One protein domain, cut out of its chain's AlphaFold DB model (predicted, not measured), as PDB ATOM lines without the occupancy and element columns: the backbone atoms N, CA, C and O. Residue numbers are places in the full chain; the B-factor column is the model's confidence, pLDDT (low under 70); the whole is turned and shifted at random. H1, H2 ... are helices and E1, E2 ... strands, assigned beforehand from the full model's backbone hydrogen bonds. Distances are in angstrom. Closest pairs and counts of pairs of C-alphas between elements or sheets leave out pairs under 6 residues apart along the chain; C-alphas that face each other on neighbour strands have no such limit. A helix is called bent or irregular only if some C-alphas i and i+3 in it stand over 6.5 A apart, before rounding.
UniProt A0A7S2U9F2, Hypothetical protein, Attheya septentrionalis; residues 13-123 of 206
ATOM      1  N   ILE A  13     -28.948  30.851  68.591       95.31
ATOM      2  CA  ILE A  13     -30.245  30.232  68.275       95.31
ATOM      3  C   ILE A  13     -30.995  29.755  69.528       95.31
ATOM      4  O   ILE A  13     -32.218  29.829  69.584       95.31
ATOM      5  N   THR A  14     -30.271  29.302  70.555       94.69
ATOM      6  CA  THR A  14     -30.847  28.895  71.844       94.69
ATOM      7  C   THR A  14     -31.455  30.104  72.549       94.69
ATOM      8  O   THR A  14     -32.586  30.030  73.016       94.69
ATOM      9  N   LEU A  15     -30.739  31.231  72.564       94.50
ATOM     10  CA  LEU A  15     -31.202  32.474  73.184       94.50
ATOM     11  C   LEU A  15     -32.412  33.067  72.452       94.50
ATOM     12  O   LEU A  15     -33.396  33.418  73.094       94.50
ATOM     13  N   GLN A  16     -32.370  33.103  71.118       94.31
ATOM     14  CA  GLN A  16     -33.489  33.566  70.290       94.31
ATOM     15  C   GLN A  16     -34.743  32.707  70.496       94.31
ATOM     16  O   GLN A  16     -35.850  33.233  70.588       94.31
ATOM     17  N   LEU A  17     -34.576  31.384  70.610       92.62
ATOM     18  CA  LEU A  17     -35.693  30.487  70.892       92.62
ATOM     19  C   LEU A  17     -36.288  30.760  72.281       92.62
ATOM     20  O   LEU A  17     -37.504  30.883  72.399       92.62
ATOM     21  N   ILE A  18     -35.449  30.909  73.311       93.44
ATOM     22  CA  ILE A  18     -35.891  31.250  74.673       93.44
ATOM     23  C   ILE A  18     -36.676  32.565  74.679       93.44
ATOM     24  O   ILE A  18     -37.754  32.621  75.266       93.44
ATOM     25  N   GLU A  19     -36.174  33.600  74.004       92.31
ATOM     26  CA  GLU A  19     -36.848  34.896  73.885       92.31
ATOM     27  C   GLU A  19     -38.217  34.757  73.199       92.31
ATOM     28  O   GLU A  19     -39.226  35.245  73.713       92.31
ATOM     29  N   SER A  20     -38.280  34.002  72.097       90.62
ATOM     30  CA  SER A  20     -39.525  33.770  71.353       90.62
ATOM     31  C   SER A  20     -40.588  33.001  72.154       90.62
ATOM     32  O   SER A  20     -41.781  33.271  72.020       90.62
ATOM     33  N   LEU A  21     -40.165  32.076  73.022       88.44
ATOM     34  CA  LEU A  21     -41.045  31.233  73.840       88.44
ATOM     35  C   LEU A  21     -41.349  31.846  75.221       88.44
ATOM     36  O   LEU A  21     -42.313  31.457  75.883       88.44
ATOM     37  N   GLY A  22     -40.556  32.828  75.659       76.25
ATOM     38  CA  GLY A  22     -40.626  33.436  76.989       76.25
ATOM     39  C   GLY A  22     -41.938  34.161  77.290       76.25
ATOM     40  O   GLY A  22     -42.325  34.254  78.447       76.25
ATOM     41  N   SER A  23     -42.664  34.606  76.261       68.06
ATOM     42  CA  SER A  23     -43.905  35.380  76.427       68.06
ATOM     43  C   SER A  23     -45.133  34.535  76.804       68.06
ATOM     44  O   SER A  23     -46.132  35.087  77.257       68.06
ATOM     45  N   LYS A  24     -45.103  33.213  76.575       64.31
ATOM     46  CA  LYS A  24     -46.263  32.312  76.766       64.31
ATOM     47  C   LYS A  24     -45.922  30.962  77.407       64.31
ATOM     48  O   LYS A  24     -46.827  30.198  77.717       64.31
ATOM     49  N   GLY A  25     -44.637  30.653  77.578       66.75
ATOM     50  CA  GLY A  25     -44.170  29.274  77.695       66.75
ATOM     51  C   GLY A  25     -43.377  28.908  78.941       66.75
ATOM     52  O   GLY A  25     -42.670  27.914  78.889       66.75
ATOM     53  N   GLY A  26     -43.368  29.711  80.010       81.75
ATOM     54  CA  GLY A  26     -42.606  29.407  81.240       81.75
ATOM     55  C   GLY A  26     -41.073  29.357  81.077       81.75
ATOM     56  O   GLY A  26     -40.350  29.117  82.044       81.75
ATOM     57  N   GLN A  27     -40.547  29.611  79.870       90.88
ATOM     58  CA  GLN A  27     -39.106  29.629  79.589       90.88
ATOM     59  C   GLN A  27     -38.385  30.725  80.366       90.88
ATOM     60  O   GLN A  27     -37.295  30.471  80.872       90.88
ATOM     61  N   ALA A  28     -38.986  31.918  80.465       88.25
ATOM     62  CA  ALA A  28     -38.414  33.054  81.183       88.25
ATOM     63  C   ALA A  28     -38.212  32.730  82.673       88.25
ATOM     64  O   ALA A  28     -37.124  32.945  83.206       88.25
ATOM     65  N   ASP A  29     -39.212  32.113  83.306       88.19
ATOM     66  CA  ASP A  29     -39.178  31.746  84.727       88.19
ATOM     67  C   ASP A  29     -38.120  30.669  85.014       88.19
ATOM     68  O   ASP A  29     -37.401  30.717  86.018       88.19
ATOM     69  N   ALA A  30     -37.958  29.722  84.087       89.81
ATOM     70  CA  ALA A  30     -36.994  28.638  84.207       89.81
ATOM     71  C   ALA A  30     -35.530  29.074  83.989       89.81
ATOM     72  O   ALA A  30     -34.614  28.318  84.334       89.81
ATOM     73  N   GLN A  31     -35.257  30.279  83.463       90.94
ATOM     74  CA  GLN A  31     -33.885  30.714  83.153       90.94
ATOM     75  C   GLN A  31     -32.984  30.888  84.379       90.94
ATOM     76  O   GLN A  31     -31.768  30.719  84.253       90.94
ATOM     77  N   ASN A  32     -33.550  31.116  85.568       89.25
ATOM     78  CA  ASN A  32     -32.786  31.116  86.823       89.25
ATOM     79  C   ASN A  32     -32.025  29.793  87.025       89.25
ATOM     80  O   ASN A  32     -30.876  29.780  87.479       89.25
ATOM     81  N   MET A  33     -32.648  28.677  86.628       88.00
ATOM     82  CA  MET A  33     -32.026  27.358  86.628       88.00
ATOM     83  C   MET A  33     -31.323  27.063  85.301       88.00
ATOM     84  O   MET A  33     -30.187  26.599  85.308       88.00
ATOM     85  N   ALA A  34     -31.953  27.311  84.154       90.56
ATOM     86  CA  ALA A  34     -31.439  26.850  82.866       90.56
ATOM     87  C   ALA A  34     -30.187  27.610  82.388       90.56
ATOM     88  O   ALA A  34     -29.343  27.017  81.707       90.56
ATOM     89  N   ARG A  35     -30.008  28.873  82.812       90.94
ATOM     90  CA  ARG A  35     -28.833  29.727  82.544       90.94
ATOM     91  C   ARG A  35     -28.475  29.829  81.055       90.94
ATOM     92  O   ARG A  35     -27.342  29.562  80.661       90.94
ATOM     93  N   GLY A  36     -29.449  30.190  80.223       92.12
ATOM     94  CA  GLY A  36     -29.288  30.336  78.773       92.12
ATOM     95  C   GLY A  36     -29.483  29.042  77.981       92.12
ATOM     96  O   GLY A  36     -29.390  29.062  76.756       92.12
ATOM     97  N   ARG A  37     -29.767  27.920  78.651       94.44
ATOM     98  CA  ARG A  37     -30.228  26.680  78.014       94.44
ATOM     99  C   ARG A  37     -31.748  26.682  77.892       94.44
ATOM    100  O   ARG A  37     -32.446  27.347  78.656       94.44
ATOM    101  N   ILE A  38     -32.256  25.911  76.940       95.12
ATOM    102  CA  ILE A  38     -33.691  25.709  76.759       95.12
ATOM    103  C   ILE A  38     -34.194  24.865  77.923       95.12
ATOM    104  O   ILE A  38     -33.709  23.752  78.144       95.12
ATOM    105  N   ALA A  39     -35.151  25.391  78.678       94.50
ATOM    106  CA  ALA A  39     -35.785  24.611  79.720       94.50
ATOM    107  C   ALA A  39     -36.664  23.529  79.073       94.50
ATOM    108  O   ALA A  39     -37.364  23.789  78.087       94.50
ATOM    109  N   ILE A  40     -36.599  22.318  79.614       93.88
ATOM    110  CA  ILE A  40     -37.373  21.161  79.167       93.88
ATOM    111  C   ILE A  40     -38.047  20.479  80.353       93.88
ATOM    112  O   ILE A  40     -37.578  20.562  81.491       93.88
ATOM    113  N   ASP A  41     -39.135  19.785  80.069       92.19
ATOM    114  CA  ASP A  41     -39.813  18.926  81.027       92.19
ATOM    115  C   ASP A  41     -39.123  17.543  81.153       92.19
ATOM    116  O   ASP A  41     -38.139  17.260  80.450       92.19
ATOM    117  N   PRO A  42     -39.614  16.650  82.033       92.69
ATOM    118  CA  PRO A  42     -39.037  15.316  82.220       92.69
ATOM    119  C   PRO A  42     -39.097  14.394  80.992       92.69
ATOM    120  O   PRO A  42     -38.408  13.375  80.969       92.69
ATOM    121  N   TRP A  43     -39.882  14.724  79.963       93.75
ATOM    122  CA  TRP A  43     -39.973  13.972  78.704       93.75
ATOM    123  C   TRP A  43     -39.223  14.648  77.552       93.75
ATOM    124  O   TRP A  43     -39.361  14.236  76.400       93.75
ATOM    125  N   LEU A  44     -38.361  15.621  77.872       95.19
ATOM    126  CA  LEU A  44     -37.517  16.380  76.944       95.19
ATOM    127  C   LEU A  44     -38.275  17.393  76.070       95.19
ATOM    128  O   LEU A  44     -37.704  17.947  75.125       95.19
ATOM    129  N   ARG A  45     -39.544  17.678  76.386       93.81
ATOM    130  CA  ARG A  45     -40.347  18.674  75.670       93.81
ATOM    131  C   ARG A  45     -39.968  20.071  76.132       93.81
ATOM    132  O   ARG A  45     -39.814  20.329  77.322       93.81
ATOM    133  N   VAL A  46     -39.820  20.983  75.185       93.62
ATOM    134  CA  VAL A  46     -39.517  22.389  75.459       93.62
ATOM    135  C   VAL A  46     -40.745  23.068  76.060       93.62
ATOM    136  O   VAL A  46     -41.834  22.987  75.488       93.62
ATOM    137  N   LEU A  47     -40.583  23.773  77.187       90.81
ATOM    138  CA  LEU A  47     -41.693  24.540  77.764       90.81
ATOM    139  C   LEU A  47     -42.121  25.641  76.787       90.81
ATOM    140  O   LEU A  47     -41.268  26.314  76.202       90.81
ATOM    141  N   GLY A  48     -43.431  25.802  76.594       88.19
ATOM    142  CA  GLY A  48     -43.993  26.697  75.576       88.19
ATOM    143  C   GLY A  48     -43.941  26.163  74.149       88.19
ATOM    144  O   GLY A  48     -44.378  26.852  73.235       88.19
ATOM    145  N   GLY A  49     -43.390  24.965  73.942       88.12
ATOM    146  CA  GLY A  49     -43.326  24.307  72.640       88.12
ATOM    147  C   GLY A  49     -44.525  23.412  72.329       88.12
ATOM    148  O   GLY A  49     -44.478  22.714  71.320       88.12
ATOM    149  N   ASP A  50     -45.550  23.377  73.190       85.19
ATOM    150  CA  ASP A  50     -46.792  22.599  73.046       85.19
ATOM    151  C   ASP A  50     -46.586  21.124  72.652       85.19
ATOM    152  O   ASP A  50     -47.361  20.576  71.877       85.19
ATOM    153  N   GLY A  51     -45.503  20.492  73.120       86.50
ATOM    154  CA  GLY A  51     -45.151  19.109  72.761       86.50
ATOM    155  C   GLY A  51     -44.514  18.916  71.380       86.50
ATOM    156  O   GLY A  51     -43.967  17.850  71.098       86.50
ATOM    157  N   LYS A  52     -44.465  19.971  70.561       89.94
ATOM    158  CA  LYS A  52     -43.953  19.957  69.179       89.94
ATOM    159  C   LYS A  52     -42.459  20.240  69.078       89.94
ATOM    160  O   LYS A  52     -41.842  19.949  68.055       89.94
ATOM    161  N   ILE A  53     -41.877  20.836  70.116       92.88
ATOM    162  CA  ILE A  53     -40.454  21.177  70.170       92.88
ATOM    163  C   ILE A  53     -39.786  20.335  71.253       92.88
ATOM    164  O   ILE A  53     -40.209  20.341  72.410       92.88
ATOM    165  N   ILE A  54     -38.711  19.645  70.876       95.06
ATOM    166  CA  ILE A  54     -37.911  18.784  71.750       95.06
ATOM    167  C   ILE A  54     -36.482  19.322  71.807       95.06
ATOM    168  O   ILE A  54     -35.933  19.736  70.784       95.06
ATOM    169  N   ALA A  55     -35.863  19.292  72.986       95.88
ATOM    170  CA  ALA A  55     -34.453  19.635  73.151       95.88
ATOM    171  C   ALA A  55     -33.751  18.616  74.057       95.88
ATOM    172  O   ALA A  55     -34.331  18.105  75.008       95.88
ATOM    173  N   LEU A  56     -32.491  18.308  73.752       96.56
ATOM    174  CA  LEU A  56     -31.670  17.363  74.509       96.56
ATOM    175  C   LEU A  56     -30.185  17.720  74.405       96.56
ATOM    176  O   LEU A  56     -29.765  18.446  73.505       96.56
ATOM    177  N   GLY A  57     -29.379  17.188  75.317       95.88
ATOM    178  CA  GLY A  57     -27.953  17.468  75.418       95.88
ATOM    179  C   GLY A  57     -27.662  18.853  75.990       95.88
ATOM    180  O   GLY A  57     -28.465  19.430  76.727       95.88
ATOM    181  N   ASP A  58     -26.495  19.390  75.643       95.00
ATOM    182  CA  ASP A  58     -25.909  20.574  76.284       95.00
ATOM    183  C   ASP A  58     -26.730  21.862  76.106       95.00
ATOM    184  O   ASP A  58     -26.607  22.782  76.916       95.00
ATOM    185  N   CYS A  59     -27.596  21.936  75.087       94.75
ATOM    186  CA  CYS A  59     -28.475  23.087  74.870       94.75
ATOM    187  C   CYS A  59     -29.728  23.087  75.758       94.75
ATOM    188  O   CYS A  59     -30.475  24.066  75.735       94.75
ATOM    189  N   SER A  60     -29.966  22.021  76.529       95.19
ATOM    190  CA  SER A  60     -31.196  21.804  77.295       95.19
ATOM    191  C   SER A  60     -30.953  21.723  78.807       95.19
ATOM    192  O   SER A  60     -29.852  21.404  79.267       95.19
ATOM    193  N   CYS A  61     -31.984  22.017  79.595       94.88
ATOM    194  CA  CYS A  61     -31.978  21.875  81.047       94.88
ATOM    195  C   CYS A  61     -33.337  21.373  81.538       94.88
ATOM    196  O   CYS A  61     -34.343  22.046  81.336       94.88
ATOM    197  N   ILE A  62     -33.361  20.225  82.217       92.56
ATOM    198  CA  ILE A  62     -34.581  19.712  82.850       92.56
ATOM    199  C   ILE A  62     -34.930  20.608  84.041       92.56
ATOM    200  O   ILE A  62     -34.058  20.920  84.853       92.56
ATOM    201  N   VAL A  63     -36.193  21.029  84.132       85.88
ATOM    202  CA  VAL A  63     -36.682  21.926  85.197       85.88
ATOM    203  C   VAL A  63     -36.634  21.310  86.595       85.88
ATOM    204  O   VAL A  63     -36.529  22.035  87.576       85.88
ATOM    205  N   GLU A  64     -36.666  19.982  86.698       80.75
ATOM    206  CA  GLU A  64     -36.536  19.257  87.969       80.75
ATOM    207  C   GLU A  64     -35.092  19.206  88.488       80.75
ATOM    208  O   GLU A  64     -34.860  18.964  89.672       80.75
ATOM    209  N   GLY A  65     -34.096  19.432  87.625       83.75
ATOM    210  CA  GLY A  65     -32.702  19.368  88.037       83.75
ATOM    211  C   GLY A  65     -31.708  19.420  86.886       83.75
ATOM    212  O   GLY A  65     -31.875  18.809  85.830       83.75
ATOM    213  N   GLN A  66     -30.601  20.124  87.121       87.38
ATOM    214  CA  GLN A  66     -29.509  20.187  86.161       87.38
ATOM    215  C   GLN A  66     -28.771  18.849  86.071       87.38
ATOM    216  O   GLN A  66     -28.212  18.355  87.050       87.38
ATOM    217  N   LEU A  67     -28.688  18.320  84.854       92.69
ATOM    218  CA  LEU A  67     -27.817  17.200  84.520       92.69
ATOM    219  C   LEU A  67     -26.453  17.696  84.011       92.69
ATOM    220  O   LEU A  67     -26.357  18.805  83.470       92.69
ATOM    221  N   PRO A  68     -25.385  16.891  84.160       92.19
ATOM    222  CA  PRO A  68     -24.066  17.260  83.666       92.19
ATOM    223  C   PRO A  68     -24.034  17.289  82.129       92.19
ATOM    224  O   PRO A  68     -24.461  16.335  81.479       92.19
ATOM    225  N   ALA A  69     -23.470  18.355  81.555       92.25
ATOM    226  CA  ALA A  69     -23.265  18.529  80.112       92.25
ATOM    227  C   ALA A  69     -22.222  17.526  79.587       92.25
ATOM    228  O   ALA A  69     -21.017  17.783  79.574       92.25
ATOM    229  N   THR A  70     -22.676  16.310  79.284       94.38
ATOM    230  CA  THR A  70     -21.830  15.178  78.906       94.38
ATOM    231  C   THR A  70     -22.461  14.403  77.761       94.38
ATOM    232  O   THR A  70     -23.679  14.221  77.699       94.38
ATOM    233  N   ALA A  71     -21.615  13.824  76.905       94.19
ATOM    234  CA  ALA A  71     -22.062  12.923  75.843       94.19
ATOM    235  C   ALA A  71     -22.869  11.725  76.380       94.19
ATOM    236  O   ALA A  71     -23.695  11.161  75.666       94.19
ATOM    237  N   GLN A  72     -22.647  11.335  77.641       94.12
ATOM    238  CA  GLN A  72     -23.421  10.282  78.280       94.12
ATOM    239  C   GLN A  72     -24.884  10.691  78.492       94.12
ATOM    240  O   GLN A  72     -25.772   9.917  78.138       94.12
ATOM    241  N   VAL A  73     -25.127  11.883  79.047       95.44
ATOM    242  CA  VAL A  73     -26.486  12.417  79.231       95.44
ATOM    243  C   VAL A  73     -27.162  12.582  77.873       95.44
ATOM    244  O   VAL A  73     -28.232  12.020  77.667       95.44
ATOM    245  N   ALA A  74     -26.497  13.244  76.920       96.81
ATOM    246  CA  ALA A  74     -27.046  13.465  75.582       96.81
ATOM    247  C   ALA A  74     -27.397  12.147  74.864       96.81
ATOM    248  O   ALA A  74     -28.468  12.021  74.273       96.81
ATOM    249  N   GLY A  75     -26.526  11.135  74.955       96.00
ATOM    250  CA  GLY A  75     -26.771   9.818  74.367       96.00
ATOM    251  C   GLY A  75     -27.962   9.091  74.994       96.00
ATOM    252  O   GLY A  75     -28.774   8.523  74.266       96.00
ATOM    253  N   GLN A  76     -28.103   9.134  76.324       96.00
ATOM    254  CA  GLN A  76     -29.248   8.524  77.013       96.00
ATOM    255  C   GLN A  76     -30.556   9.264  76.727       96.00
ATOM    256  O   GLN A  76     -31.578   8.614  76.525       96.00
ATOM    257  N   GLN A  77     -30.531  10.596  76.668       97.19
ATOM    258  CA  GLN A  77     -31.691  11.397  76.274       97.19
ATOM    259  C   GLN A  77     -32.126  11.074  74.837       97.19
ATOM    260  O   GLN A  77     -33.313  10.886  74.583       97.19
ATOM    261  N   GLY A  78     -31.172  10.933  73.911       97.00
ATOM    262  CA  GLY A  78     -31.453  10.524  72.534       97.00
ATOM    263  C   GLY A  78     -32.074   9.128  72.443       97.00
ATOM    264  O   GLY A  78     -33.065   8.940  71.743       97.00
ATOM    265  N   GLU A  79     -31.540   8.152  73.186       95.75
ATOM    266  CA  GLU A  79     -32.110   6.800  73.239       95.75
ATOM    267  C   GLU A  79     -33.517   6.791  73.857       95.75
ATOM    268  O   GLU A  79     -34.413   6.114  73.351       95.75
ATOM    269  N   PHE A  80     -33.731   7.561  74.923       95.12
ATOM    270  CA  PHE A  80     -35.035   7.720  75.560       95.12
ATOM    271  C   PHE A  80     -36.071   8.298  74.589       95.12
ATOM    272  O   PHE A  80     -37.122   7.688  74.384       95.12
ATOM    273  N   LEU A  81     -35.748   9.407  73.921       95.31
ATOM    274  CA  LEU A  81     -36.633  10.031  72.940       95.31
ATOM    275  C   LEU A  81     -36.940   9.089  71.772       95.31
ATOM    276  O   LEU A  81     -38.099   8.926  71.396       95.31
ATOM    277  N   ALA A  82     -35.919   8.417  71.233       94.75
ATOM    278  CA  ALA A  82     -36.096   7.461  70.143       94.75
ATOM    279  C   ALA A  82     -37.067   6.335  70.524       94.75
ATOM    280  O   ALA A  82     -37.884   5.918  69.701       94.75
ATOM    281  N   ARG A  83     -37.024   5.864  71.779       91.19
ATOM    282  CA  ARG A  83     -37.971   4.865  72.293       91.19
ATOM    283  C   ARG A  83     -39.394   5.416  72.368       91.19
ATOM    284  O   ARG A  83     -40.306   4.686  71.990       91.19
ATOM    285  N   LEU A  84     -39.586   6.657  72.826       90.06
ATOM    286  CA  LEU A  84     -40.911   7.289  72.860       90.06
ATOM    287  C   LEU A  84     -41.498   7.425  71.449       90.06
ATOM    288  O   LEU A  84     -42.622   6.999  71.197       90.06
ATOM    289  N   MET A  85     -40.708   7.927  70.498       89.62
ATOM    290  CA  MET A  85     -41.160   8.105  69.115       89.62
ATOM    291  C   MET A  85     -41.450   6.770  68.424       89.62
ATOM    292  O   MET A  85     -42.486   6.623  67.786       89.62
ATOM    293  N   SER A  86     -40.588   5.760  68.598       90.25
ATOM    294  CA  SER A  86     -40.782   4.431  67.990       90.25
ATOM    295  C   SER A  86     -42.060   3.731  68.467       90.25
ATOM    296  O   SER A  86     -42.549   2.817  67.810       90.25
ATOM    297  N   LYS A  87     -42.577   4.140  69.629       84.19
ATOM    298  CA  LYS A  87     -43.778   3.589  70.263       84.19
ATOM    299  C   LYS A  87     -45.002   4.491  70.090       84.19
ATOM    300  O   LYS A  87     -46.026   4.216  70.704       84.19
ATOM    301  N   ASN A  88     -44.895   5.534  69.261       85.88
ATOM    302  CA  ASN A  88     -45.965   6.484  68.957       85.88
ATOM    303  C   ASN A  88     -46.601   7.105  70.210       85.88
ATOM    304  O   ASN A  88     -47.822   7.211  70.302       85.88
ATOM    305  N   TYR A  89     -45.781   7.503  71.187       88.25
ATOM    306  CA  TYR A  89     -46.285   8.324  72.285       88.25
ATOM    307  C   TYR A  89     -46.731   9.694  71.761       88.25
ATOM    308  O   TYR A  89     -46.016  10.330  70.983       88.25
ATOM    309  N   ASN A  90     -47.887  10.159  72.221       88.69
ATOM    310  CA  ASN A  90     -48.382  11.497  71.960       88.69
ATOM    311  C   ASN A  90     -47.719  12.494  72.920       88.69
ATOM    312  O   ASN A  90     -48.002  12.507  74.120       88.69
ATOM    313  N   LEU A  91     -46.829  13.325  72.375       88.25
ATOM    314  CA  LEU A  91     -46.085  14.340  73.123       88.25
ATOM    315  C   LEU A  91     -46.882  15.640  73.326       88.25
ATOM    316  O   LEU A  91     -46.500  16.434  74.186       88.25
ATOM    317  N   ASP A  92     -48.012  15.823  72.635       85.38
ATOM    318  CA  ASP A  92     -48.863  17.025  72.680       85.38
ATOM    319  C   ASP A  92     -49.808  17.041  73.897       85.38
ATOM    320  O   ASP A  92     -50.842  17.703  73.901       85.38
ATOM    321  N   SER A  93     -49.463  16.310  74.957       70.81
ATOM    322  CA  SER A  93     -50.296  16.094  76.151       70.81
ATOM    323  C   SER A  93     -50.602  17.378  76.934       70.81
ATOM    324  O   SER A  93     -51.418  17.345  77.843       70.81
ATOM    325  N   GLY A  94     -49.988  18.509  76.579       69.38
ATOM    326  CA  GLY A  94     -50.247  19.806  77.197       69.38
ATOM    327  C   GLY A  94     -49.754  19.910  78.643       69.38
ATOM    328  O   GLY A  94     -48.953  19.107  79.130       69.38
ATOM    329  N   MET A  95     -50.216  20.960  79.315       70.31
ATOM    330  CA  MET A  95     -49.896  21.289  80.701       70.31
ATOM    331  C   MET A  95     -51.209  21.659  81.399       70.31
ATOM    332  O   MET A  95     -51.924  22.532  80.908       70.31
ATOM    333  N   GLU A  96     -51.529  21.015  82.519       70.50
ATOM    334  CA  GLU A  96     -52.711  21.321  83.339       70.50
ATOM    335  C   GLU A  96     -52.256  21.842  84.703       70.50
ATOM    336  O   GLU A  96     -51.400  21.240  85.342       70.50
ATOM    337  N   GLU A  97     -52.775  22.998  85.131       68.81
ATOM    338  CA  GLU A  97     -52.468  23.627  86.433       68.81
ATOM    339  C   GLU A  97     -50.967  23.766  86.774       68.81
ATOM    340  O   GLU A  97     -50.565  23.732  87.934       68.81
ATOM    341  N   GLY A  98     -50.103  23.944  85.772       68.38
ATOM    342  CA  GLY A  98     -48.658  24.041  86.006       68.38
ATOM    343  C   GLY A  98     -47.917  22.697  85.992       68.38
ATOM    344  O   GLY A  98     -46.694  22.680  86.117       68.38
ATOM    345  N   ILE A  99     -48.631  21.585  85.812       74.81
ATOM    346  CA  ILE A  99     -48.096  20.224  85.781       74.81
ATOM    347  C   ILE A  99     -47.996  19.754  84.328       74.81
ATOM    348  O   ILE A  99     -48.949  19.838  83.551       74.81
ATOM    349  N   PHE A 100     -46.827  19.239  83.953       77.94
ATOM    350  CA  PHE A 100     -46.617  18.619  82.647       77.94
ATOM    351  C   PHE A 100     -47.309  17.263  82.610       77.94
ATOM    352  O   PHE A 100     -46.932  16.352  83.350       77.94
ATOM    353  N   LEU A 101     -48.298  17.120  81.730       84.81
ATOM    354  CA  LEU A 101     -48.998  15.854  81.589       84.81
ATOM    355  C   LEU A 101     -48.093  14.838  80.880       84.81
ATOM    356  O   LEU A 101     -47.487  15.175  79.854       84.81
ATOM    357  N   PRO A 102     -47.969  13.609  81.405       87.81
ATOM    358  CA  PRO A 102     -47.157  12.577  80.780       87.81
ATOM    359  C   PRO A 102     -47.642  12.245  79.358       87.81
ATOM    360  O   PRO A 102     -48.850  12.146  79.133       87.81
ATOM    361  N   PRO A 103     -46.722  11.992  78.408       88.94
ATOM    362  CA  PRO A 103     -47.059  11.461  77.097       88.94
ATOM    363  C   PRO A 103     -47.886  10.186  77.179       88.94
ATOM    364  O   PRO A 103     -47.513   9.249  77.890       88.94
ATOM    365  N   THR A 104     -48.971  10.139  76.412       85.75
ATOM    366  CA  THR A 104     -49.869   8.984  76.350       85.75
ATOM    367  C   THR A 104     -49.519   8.074  75.185       85.75
ATOM    368  O   THR A 104     -49.007   8.522  74.159       85.75
ATOM    369  N   ARG A 105     -49.762   6.775  75.332       78.81
ATOM    370  CA  ARG A 105     -49.513   5.776  74.289       78.81
ATOM    371  C   ARG A 105     -50.815   5.328  73.632       78.81
ATOM    372  O   ARG A 105     -51.799   5.081  74.319       78.81
ATOM    373  N   ASP A 106     -50.782   5.086  72.323       69.81
ATOM    374  CA  ASP A 106     -51.823   4.296  71.659       69.81
ATOM    375  C   ASP A 106     -51.752   2.821  72.131       69.81
ATOM    376  O   ASP A 106     -50.728   2.138  71.998       69.81
ATOM    377  N   VAL A 107     -52.845   2.330  72.725       64.88
ATOM    378  CA  VAL A 107     -52.961   1.072  73.500       64.88
ATOM    379  C   VAL A 107     -52.679  -0.197  72.667       64.88
ATOM    380  O   VAL A 107     -52.539  -1.299  73.196       64.88
ATOM    381  N   SER A 108     -52.533  -0.072  71.352       62.31
ATOM    382  CA  SER A 108     -52.540  -1.182  70.397       62.31
ATOM    383  C   SER A 108     -51.196  -1.929  70.189       62.31
ATOM    384  O   SER A 108     -51.163  -2.943  69.488       62.31
ATOM    385  N   GLN A 109     -50.079  -1.529  70.821       64.06
ATOM    386  CA  GLN A 109     -48.745  -2.149  70.615       64.06
ATOM    387  C   GLN A 109     -48.235  -3.047  71.771       64.06
ATOM    388  O   GLN A 109     -48.365  -2.702  72.945       64.06
ATOM    389  N   LYS A 110     -47.522  -4.144  71.440       61.00
ATOM    390  CA  LYS A 110     -46.896  -5.105  72.390       61.00
ATOM    391  C   LYS A 110     -45.839  -4.474  73.324       61.00
ATOM    392  O   LYS A 110     -45.119  -3.554  72.938       61.00
ATOM    393  N   ARG A 111     -45.734  -5.021  74.546       65.38
ATOM    394  CA  ARG A 111     -44.871  -4.552  75.655       65.38
ATOM    395  C   ARG A 111     -43.454  -5.135  75.606       65.38
ATOM    396  O   ARG A 111     -43.257  -6.277  75.198       65.38
ATOM    397  N   THR A 112     -42.484  -4.373  76.104       73.38
ATOM    398  CA  THR A 112     -41.113  -4.818  76.415       73.38
ATOM    399  C   THR A 112     -40.930  -5.037  77.925       73.38
ATOM    400  O   THR A 112     -41.653  -4.461  78.730       73.38
ATOM    401  N   LEU A 113     -39.946  -5.846  78.342       70.50
ATOM    402  CA  LEU A 113     -39.717  -6.174  79.764       70.50
ATOM    403  C   LEU A 113     -39.457  -4.952  80.657       70.50
ATOM    404  O   LEU A 113     -39.958  -4.895  81.775       70.50
ATOM    405  N   ALA A 114     -38.697  -3.973  80.162       69.06
ATOM    406  CA  ALA A 114     -38.445  -2.734  80.894       69.06
ATOM    407  C   ALA A 114     -39.748  -1.964  81.165       69.06
ATOM    408  O   ALA A 114     -39.898  -1.376  82.227       69.06
ATOM    409  N   GLU A 115     -40.712  -2.027  80.244       65.44
ATOM    410  CA  GLU A 115     -42.007  -1.365  80.402       65.44
ATOM    411  C   GLU A 115     -42.906  -2.081  81.391       65.44
ATOM    412  O   GLU A 115     -43.588  -1.398  82.131       65.44
ATOM    413  N   SER A 116     -42.883  -3.414  81.466       64.81
ATOM    414  CA  SER A 116     -43.625  -4.121  82.518       64.81
ATOM    415  C   SER A 116     -43.142  -3.724  83.915       64.81
ATOM    416  O   SER A 116     -43.926  -3.699  84.855       64.81
ATOM    417  N   ILE A 117     -41.854  -3.394  84.055       68.25
ATOM    418  CA  ILE A 117     -41.284  -2.895  85.311       68.25
ATOM    419  C   ILE A 117     -41.691  -1.431  85.536       68.25
ATOM    420  O   ILE A 117     -42.095  -1.070  86.640       68.25
ATOM    421  N   SER A 118     -41.622  -0.590  84.501       65.75
ATOM    422  CA  SER A 118     -42.016   0.821  84.593       65.75
ATOM    423  C   SER A 118     -43.516   1.007  84.829       65.75
ATOM    424  O   SER A 118     -43.889   1.804  85.683       65.75
ATOM    425  N   SER A 119     -44.383   0.271  84.136       65.75
ATOM    426  CA  SER A 119     -45.833   0.365  84.315       65.75
ATOM    427  C   SER A 119     -46.286  -0.228  85.643       65.75
ATOM    428  O   SER A 119     -47.227   0.281  86.244       65.75
ATOM    429  N   PHE A 120     -45.558  -1.214  86.179       66.31
ATOM    430  CA  PHE A 120     -45.736  -1.654  87.562       66.31
ATOM    431  C   PHE A 120     -45.384  -0.549  88.570       66.31
ATOM    432  O   PHE A 120     -46.117  -0.346  89.534       66.31
ATOM    433  N   ALA A 121     -44.295   0.191  88.339       65.88
ATOM    434  CA  ALA A 121     -43.882   1.288  89.217       65.88
ATOM    435  C   ALA A 121     -44.830   2.503  89.161       65.88
ATOM    436  O   ALA A 121     -45.004   3.177  90.171       65.88
ATOM    437  N   ILE A 122     -45.436   2.774  88.001       66.06
ATOM    438  CA  ILE A 122     -46.328   3.927  87.778       66.06
ATOM    439  C   ILE A 122     -47.811   3.550  88.003       66.06
ATOM    440  O   ILE A 122     -48.659   4.425  88.126       66.06
ATOM    441  N   GLN A 123     -48.143   2.257  88.114       59.75
ATOM    442  CA  GLN A 123     -49.519   1.735  88.215       59.75
ATOM    443  C   GLN A 123     -50.462   2.200  87.085       59.75
ATOM    444  O   GLN A 123     -51.682   2.159  87.227       59.75
TER     445      GLN A 123
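This is residues 13 to 123 of the 206 residues of the protein "Hypothetical protein" of Attheya septentrionalis (UniProt A0A7S2U9F2). Two short helices, H1 and H2, meet at a corner at one end of a small middle made of loop residues 41 to 59 and two short strands, E1 and E2, side by side. The longest helix, H3, lies on the other side of this middle from H1 and H2, and a long stretch without a named element leads from it to H4, which sticks out at the far end with residues 112 to 123 standing free. You will find 111 printed residues with four named helices and two named strands, in the order H1 H2 E1 E2 H3 H4; the sheet, in the order E1 E2, is parallel. The class is mostly helix, though under half of the residues are in named elements. The whole is compact, with a radius of gyration of the C-alphas of 14.6 A and spans of 41 by 32 by 22 A.

Start at H1, residues 13 to 22, and go on to H2, residues 27 to 34: they touch only at the corner by their tight link, with Gly 22 and Ala 28 as the closest C-alphas, 4.8 A apart. They run opposite ways at a steep tilt of 52 degrees. Next look at E1, residues 38 to 40, whose closest C-alpha to H1 is that of Ile 38, 6.3 A from that of Ile 18. Its parallel neighbour is E2, residues 60 to 62, at an angle of 35 degrees between directions; N 61 and O 38 are within hydrogen-bond range at 2.8 A, and N 40 and O 61 at 2.9 A. The closest C-alphas of H2 and E2 are those of Ala 34 and Cys 61, 5.3 A apart. Farther along come H3, residues 71 to 86, and H4, residues 113 to 122; they are apart and touch no helix. Every O i to N i+4 pair is within hydrogen-bond range in H1, H3 and H4; H2 has 2 of 4, beside 4 of 5 O i to N i+3 pairs.

Find C-alpha 13 at (-30.245, 30.232, 68.275); from there H1 runs 13.9 A to C-alpha 22. H2 spans 8.8 A and is only just irregular, with C-alphas 29 and 32 at 6.8 A. E1 spans 6.3 A and E2 6.8 A. H3 runs 22.0 A from C-alpha 71 at (-22.062, 12.923, 75.843). H4 runs 14.5 A and ends at C-alpha 122, (-46.328, 3.927, 87.778).

The C-alphas of Ser 23 and Leu 113, the two farthest apart, are 41.9 A apart. The printed part has no cut. The links E1 to E2, 19 residues, and H3 to H4, 26 residues, are long. In the second, residues 89 to 90 pair antiparallel with 104 to 105. The mean pLDDT of the printed part is 85.0; look for values under 70 at residues 23 to 25, 94, 97 to 98, 106 to 111 and 114 to 123.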